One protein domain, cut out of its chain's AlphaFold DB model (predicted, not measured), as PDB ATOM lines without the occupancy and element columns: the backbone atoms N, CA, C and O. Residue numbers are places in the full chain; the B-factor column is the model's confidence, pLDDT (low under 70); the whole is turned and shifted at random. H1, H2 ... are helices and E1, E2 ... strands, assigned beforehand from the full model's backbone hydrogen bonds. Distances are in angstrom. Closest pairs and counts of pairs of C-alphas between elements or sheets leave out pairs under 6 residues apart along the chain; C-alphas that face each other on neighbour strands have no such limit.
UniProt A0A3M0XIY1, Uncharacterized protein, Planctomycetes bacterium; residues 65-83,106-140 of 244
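AT A GLANCE: This is residues 65 to 83 and 106 to 140 of the 244 residues of an uncharacterized protein of Planctomycetes bacterium (UniProt A0A3M0XIY1). Two helices, H1 and H2, lie side by side, and a two-strand hairpin leads away from them: E1 starts beside both helices, and E2 folds back along its far half. The printed part has 54 residues, in the order H1, H2, E1, E2, with an antiparallel sheet E1 - E2, class mixed. It is only just loose, close to compact (radius of gyration of the C-alphas 12.4 A), and elongated, 38 by 21 by 18 A.

IN THESE COORDINATES: H1, residues 65 to 82, begins at C-alpha (190.880, 259.900, 65.396) and is 25.0 A long. H2 is residues 106 to 115, 14.2 A. E1, residues 119 to 124, is 16.2 A; E2, residues 132 to 134, ends at C-alpha (188.041, 274.096, 55.951).

HOW THE PARTS SIT: H1, with residues 65 to 73 alone, touches H2 at a shallow tilt of 23 degrees, the same way; the closest C-alphas, Val 65 and Leu 108, are 6.5 A apart. In both helices every O i to N i+4 pair is within hydrogen-bond range. In the hairpin E1 and E2, N 123 and O 133 are 2.8 A apart. E2 is apart from H1 and H2.

THE WHOLE: Residues 84 to 105 are not printed, a gap of 28.5 A between C-alphas 83 and 106. Residues 82 to 83 and 137 to 140 have pLDDT under 70.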
ATOM      1  N   VAL A  65     190.971 258.515  64.921       84.56
ATOM      2  CA  VAL A  65     190.880 259.900  65.396       84.56
ATOM      3  C   VAL A  65     191.883 260.219  66.517       84.56
ATOM      4  O   VAL A  65     192.355 261.356  66.612       84.56
ATOM      5  N   PHE A  66     192.228 259.255  67.370       85.75
ATOM      6  CA  PHE A  66     193.208 259.448  68.439       85.75
ATOM      7  C   PHE A  66     194.628 259.532  67.883       85.75
ATOM      8  O   PHE A  66     195.376 260.425  68.286       85.75
ATOM      9  N   ASP A  67     194.972 258.681  66.920       86.19
ATOM     10  CA  ASP A  67     196.227 258.755  66.174       86.19
ATOM     11  C   ASP A  67     196.349 260.100  65.455       86.19
ATOM     12  O   ASP A  67     197.388 260.759  65.533       86.19
ATOM     13  N   ALA A  68     195.267 260.562  64.820       85.94
ATOM     14  CA  ALA A  68     195.213 261.874  64.181       85.94
ATOM     15  C   ALA A  68     195.425 263.021  65.177       85.94
ATOM     16  O   ALA A  68     196.141 263.981  64.881       85.94
ATOM     17  N   MET A  69     194.861 262.913  66.383       87.81
ATOM     18  CA  MET A  69     195.088 263.879  67.456       87.81
ATOM     19  C   MET A  69     196.538 263.870  67.938       87.81
ATOM     20  O   MET A  69     197.158 264.927  68.049       87.81
ATOM     21  N   ALA A  70     197.090 262.692  68.236       87.94
ATOM     22  CA  ALA A  70     198.466 262.547  68.694       87.94
ATOM     23  C   ALA A  70     199.436 263.119  67.656       87.94
ATOM     24  O   ALA A  70     200.330 263.901  67.991       87.94
ATOM     25  N   TRP A  71     199.191 262.812  66.384       90.88
ATOM     26  CA  TRP A  71     199.915 263.383  65.264       90.88
ATOM     27  C   TRP A  71     199.809 264.913  65.231       90.88
ATOM     28  O   TRP A  71     200.833 265.592  65.148       90.88
ATOM     29  N   ALA A  72     198.602 265.472  65.370       85.25
ATOM     30  CA  ALA A  72     198.380 266.918  65.352       85.25
ATOM     31  C   ALA A  72     199.094 267.632  66.511       85.25
ATOM     32  O   ALA A  72     199.674 268.701  66.322       85.25
ATOM     33  N   LEU A  73     199.117 267.036  67.705       86.56
ATOM     34  CA  LEU A  73     199.850 267.572  68.853       86.56
ATOM     35  C   LEU A  73     201.360 267.602  68.594       86.56
ATOM     36  O   LEU A  73     202.006 268.620  68.855       86.56
ATOM     37  N   VAL A  74     201.918 266.521  68.041       86.88
ATOM     38  CA  VAL A  74     203.341 266.447  67.677       86.88
ATOM     39  C   VAL A  74     203.669 267.464  66.588       86.88
ATOM     40  O   VAL A  74     204.629 268.220  66.730       86.88
ATOM     41  N   ALA A  75     202.848 267.543  65.540       82.38
ATOM     42  CA  ALA A  75     203.021 268.502  64.455       82.38
ATOM     43  C   ALA A  75     202.938 269.950  64.965       82.38
ATOM     44  O   ALA A  75     203.814 270.761  64.663       82.38
ATOM     45  N   SER A  76     201.962 270.269  65.820       82.69
ATOM     46  CA  SER A  76     201.850 271.595  66.434       82.69
ATOM     47  C   SER A  76     203.037 271.922  67.334       82.69
ATOM     48  O   SER A  76     203.457 273.079  67.370       82.69
ATOM     49  N   ALA A  77     203.579 270.948  68.068       82.56
ATOM     50  CA  ALA A  77     204.794 271.155  68.841       82.56
ATOM     51  C   ALA A  77     205.977 271.439  67.907       82.56
ATOM     52  O   ALA A  77     206.678 272.425  68.116       82.56
ATOM     53  N   SER A  78     206.164 270.654  66.842       79.25
ATOM     54  CA  SER A  78     207.224 270.888  65.852       79.25
ATOM     55  C   SER A  78     207.140 272.278  65.217       79.25
ATOM     56  O   SER A  78     208.167 272.938  65.102       79.25
ATOM     57  N   LEU A  79     205.936 272.760  64.899       74.50
ATOM     58  CA  LEU A  79     205.707 274.116  64.385       74.50
ATOM     59  C   LEU A  79     206.131 275.202  65.384       74.50
ATOM     60  O   LEU A  79     206.830 276.149  65.033       74.50
ATOM     61  N   ARG A  80     205.765 275.050  66.663       72.94
ATOM     62  CA  ARG A  80     206.131 276.020  67.714       72.94
ATOM     63  C   ARG A  80     207.638 276.095  67.954       72.94
ATOM     64  O   ARG A  80     208.148 277.170  68.246       72.94
ATOM     65  N   HIS A  81     208.341 274.969  67.840       70.00
ATOM     66  CA  HIS A  81     209.789 274.902  68.057       70.00
ATOM     67  C   HIS A  81     210.588 275.219  66.780       70.00
ATOM     68  O   HIS A  81     211.738 275.643  66.859       70.00
ATOM     69  N   GLY A  82     209.985 275.033  65.600       60.88
ATOM     70  CA  GLY A  82     210.591 275.297  64.297       60.88
ATOM     71  C   GLY A  82     210.558 276.767  63.870       60.88
ATOM     72  O   GLY A  82     211.432 277.186  63.108       60.88
ATOM     73  N   ALA A  83     209.616 277.562  64.389       52.38
ATOM     74  CA  ALA A  83     209.394 278.962  64.007       52.38
ATOM     75  C   ALA A  83     210.619 279.893  64.160       52.38
ATOM     76  O   ALA A  83     210.617 280.996  63.625       52.38
ATOM     77  N   ALA A 106     183.842 265.737  64.929       85.75
ATOM     78  CA  ALA A 106     183.607 267.036  65.561       85.75
ATOM     79  C   ALA A 106     184.448 267.235  66.840       85.75
ATOM     80  O   ALA A 106     184.980 268.322  67.080       85.75
ATOM     81  N   GLU A 107     184.610 266.187  67.653       87.50
ATOM     82  CA  GLU A 107     185.429 266.221  68.872       87.50
ATOM     83  C   GLU A 107     186.914 266.385  68.532       87.50
ATOM     84  O   GLU A 107     187.584 267.237  69.120       87.50
ATOM     85  N   LEU A 108     187.403 265.648  67.526       87.50
ATOM     86  CA  LEU A 108     188.731 265.822  66.934       87.50
ATOM     87  C   LEU A 108     188.932 267.271  66.508       87.50
ATOM     88  O   LEU A 108     189.913 267.900  66.894       87.50
ATOM     89  N   ALA A 109     187.973 267.836  65.778       86.38
ATOM     90  CA  ALA A 109     188.064 269.201  65.295       86.38
ATOM     91  C   ALA A 109     188.122 270.238  66.412       86.38
ATOM     92  O   ALA A 109     188.836 271.241  66.311       86.38
ATOM     93  N   HIS A 110     187.337 270.049  67.469       86.50
ATOM     94  CA  HIS A 110     187.385 270.919  68.638       86.50
ATOM     95  C   HIS A 110     188.713 270.792  69.382       86.50
ATOM     96  O   HIS A 110     189.304 271.806  69.759       86.50
ATOM     97  N   ALA A 111     189.211 269.574  69.563       86.44
ATOM     98  CA  ALA A 111     190.438 269.346  70.303       86.44
ATOM     99  C   ALA A 111     191.701 269.732  69.506       86.44
ATOM    100  O   ALA A 111     192.606 270.314  70.101       86.44
ATOM    101  N   VAL A 112     191.736 269.572  68.176       85.44
ATOM    102  CA  VAL A 112     192.815 270.100  67.316       85.44
ATOM    103  C   VAL A 112     192.874 271.620  67.422       85.44
ATOM    104  O   VAL A 112     193.928 272.163  67.728       85.44
ATOM    105  N   ARG A 113     191.745 272.329  67.303       84.31
ATOM    106  CA  ARG A 113     191.736 273.795  67.472       84.31
ATOM    107  C   ARG A 113     192.179 274.243  68.860       84.31
ATOM    108  O   ARG A 113     192.855 275.259  68.991       84.31
ATOM    109  N   ARG A 114     191.808 273.494  69.900       85.56
ATOM    110  CA  ARG A 114     192.151 273.832  71.285       85.56
ATOM    111  C   ARG A 114     193.615 273.555  71.620       85.56
ATOM    112  O   ARG A 114     194.229 274.338  72.342       85.56
ATOM    113  N   HIS A 115     194.160 272.437  71.153       86.06
ATOM    114  CA  HIS A 115     195.448 271.920  71.621       86.06
ATOM    115  C   HIS A 115     196.558 271.978  70.562       86.06
ATOM    116  O   HIS A 115     197.732 272.052  70.921       86.06
ATOM    117  N   ALA A 116     196.198 272.037  69.283       82.00
ATOM    118  CA  ALA A 116     197.094 272.093  68.131       82.00
ATOM    119  C   ALA A 116     196.738 273.265  67.178       82.00
ATOM    120  O   ALA A 116     196.509 273.044  65.993       82.00
ATOM    121  N   PRO A 117     196.717 274.531  67.647       75.38
ATOM    122  CA  PRO A 117     196.244 275.690  66.874       75.38
ATOM    123  C   PRO A 117     197.059 276.018  65.609       75.38
ATOM    124  O   PRO A 117     196.610 276.818  64.799       75.38
ATOM    125  N   GLY A 118     198.252 275.438  65.440       73.56
ATOM    126  CA  GLY A 118     199.043 275.567  64.208       73.56
ATOM    127  C   GLY A 118     198.706 274.522  63.140       73.56
ATOM    128  O   GLY A 118     199.292 274.547  62.064       73.56
ATOM    129  N   VAL A 119     197.810 273.580  63.447       81.69
ATOM    130  CA  VAL A 119     197.376 272.522  62.535       81.69
ATOM    131  C   VAL A 119     196.028 272.908  61.938       81.69
ATOM    132  O   VAL A 119     195.065 273.157  62.664       81.69
ATOM    133  N   VAL A 120     195.956 272.942  60.610       82.12
ATOM    134  CA  VAL A 120     194.725 273.246  59.871       82.12
ATOM    135  C   VAL A 120     193.903 271.971  59.701       82.12
ATOM    136  O   VAL A 120     194.455 270.893  59.500       82.12
ATOM    137  N   LEU A 121     192.578 272.073  59.768       84.31
ATOM    138  CA  LEU A 121     191.686 270.933  59.571       84.31
ATOM    139  C   LEU A 121     190.884 271.096  58.282       84.31
ATOM    140  O   LEU A 121     190.227 272.119  58.079       84.31
ATOM    141  N   TRP A 122     190.908 270.063  57.449       84.50
ATOM    142  CA  TRP A 122     190.245 270.018  56.154       84.50
ATOM    143  C   TRP A 122     189.230 268.877  56.100       84.50
ATOM    144  O   TRP A 122     189.466 267.791  56.628       84.50
ATOM    145  N   ARG A 123     188.108 269.133  55.432       86.00
ATOM    146  CA  ARG A 123     187.081 268.170  55.035       86.00
ATOM    147  C   ARG A 123     187.232 267.889  53.552       86.00
ATOM    148  O   ARG A 123     187.272 268.840  52.773       86.00
ATOM    149  N   TYR A 124     187.242 266.617  53.181       85.00
ATOM    150  CA  TYR A 124     187.046 266.178  51.809       85.00
ATOM    151  C   TYR A 124     185.674 265.521  51.639       85.00
ATOM    152  O   TYR A 124     185.305 264.634  52.410       85.00
ATOM    153  N   ASP A 125     184.953 265.955  50.612       80.94
ATOM    154  CA  ASP A 125     183.624 265.497  50.227       80.94
ATOM    155  C   ASP A 125     183.554 265.442  48.693       80.94
ATOM    156  O   ASP A 125     183.650 266.473  48.030       80.94
ATOM    157  N   ALA A 126     183.462 264.241  48.120       76.00
ATOM    158  CA  ALA A 126     183.557 264.055  46.670       76.00
ATOM    159  C   ALA A 126     182.350 264.624  45.904       76.00
ATOM    160  O   ALA A 126     182.494 264.987  44.737       76.00
ATOM    161  N   ASP A 127     181.192 264.715  46.561       76.06
ATOM    162  CA  ASP A 127     179.926 265.121  45.947       76.06
ATOM    163  C   ASP A 127     179.671 266.629  46.080       76.06
ATOM    164  O   ASP A 127     178.775 267.197  45.449       76.06
ATOM    165  N   ALA A 128     180.477 267.313  46.889       74.44
ATOM    166  CA  ALA A 128     180.341 268.736  47.119       74.44
ATOM    167  C   ALA A 128     180.893 269.559  45.937       74.44
ATOM    168  O   ALA A 128     181.941 269.256  45.373       74.44
ATOM    169  N   ALA A 129     180.244 270.692  45.628       71.19
ATOM    170  CA  ALA A 129     180.652 271.592  44.533       71.19
ATOM    171  C   ALA A 129     182.125 272.059  44.599       71.19
ATOM    172  O   ALA A 129     182.730 272.373  43.580       71.19
ATOM    173  N   GLN A 130     182.686 272.104  45.806       70.25
ATOM    174  CA  GLN A 130     184.108 272.270  46.071       70.25
ATOM    175  C   GLN A 130     184.481 271.140  47.042       70.25
ATOM    176  O   GLN A 130     183.989 271.130  48.178       70.25
ATOM    177  N   PRO A 131     185.295 270.171  46.602       73.81
ATOM    178  CA  PRO A 131     185.439 268.917  47.320       73.81
ATOM    179  C   PRO A 131     186.323 269.022  48.559       73.81
ATOM    180  O   PRO A 131     186.220 268.182  49.440       73.81
ATOM    181  N   LEU A 132     187.175 270.043  48.674       78.25
ATOM    182  CA  LEU A 132     188.036 270.258  49.838       78.25
ATOM    183  C   LEU A 132     187.704 271.594  50.501       78.25
ATOM    184  O   LEU A 132     187.757 272.636  49.853       78.25
ATOM    185  N   ARG A 133     187.379 271.577  51.796       79.62
ATOM    186  CA  ARG A 133     186.979 272.778  52.545       79.62
ATOM    187  C   ARG A 133     187.575 272.795  53.944       79.62
ATOM    188  O   ARG A 133     187.861 271.738  54.505       79.62
ATOM    189  N   GLY A 134     187.727 273.982  54.527       79.19
ATOM    190  CA  GLY A 134     188.041 274.096  55.951       79.19
ATOM    191  C   GLY A 134     186.958 273.401  56.778       79.19
ATOM    192  O   GLY A 134     185.768 273.573  56.514       79.19
ATOM    193  N   TYR A 135     187.356 272.577  57.745       77.31
ATOM    194  CA  TYR A 135     186.391 271.842  58.555       77.31
ATOM    195  C   TYR A 135     185.731 272.766  59.588       77.31
ATOM    196  O   TYR A 135     186.388 273.238  60.523       77.31
ATOM    197  N   ASP A 136     184.419 272.973  59.456       74.75
ATOM    198  CA  ASP A 136     183.590 273.661  60.446       74.75
ATOM    199  C   ASP A 136     182.697 272.653  61.205       74.75
ATOM    200  O   ASP A 136     181.806 272.043  60.610       74.75
ATOM    201  N   PRO A 137     182.883 272.467  62.527       64.38
ATOM    202  CA  PRO A 137     182.069 271.565  63.340       64.38
ATOM    203  C   PRO A 137     180.610 272.028  63.452       64.38
ATOM    204  O   PRO A 137     179.752 271.210  63.769       64.38
ATOM    205  N   ALA A 138     180.329 273.323  63.256       62.84
ATOM    206  CA  ALA A 138     178.987 273.875  63.379       62.84
ATOM    207  C   ALA A 138     178.140 273.508  62.156       62.84
ATOM    208  O   ALA A 138     176.967 273.180  62.303       62.84
ATOM    209  N   ALA A 139     178.762 273.474  60.974       61.22
ATOM    210  CA  ALA A 139     178.143 273.001  59.739       61.22
ATOM    211  C   ALA A 139     177.908 271.477  59.738       61.22
ATOM    212  O   ALA A 139     176.941 271.006  59.151       61.22
ATOM    213  N   SER A 140     178.745 270.712  60.447       54.62
ATOM    214  CA  SER A 140     178.639 269.245  60.547       54.62
ATOM    215  C   SER A 140     177.441 268.759  61.383       54.62
ATOM    216  O   SER A 140     177.180 267.565  61.424       54.62
TER     217      SER A 140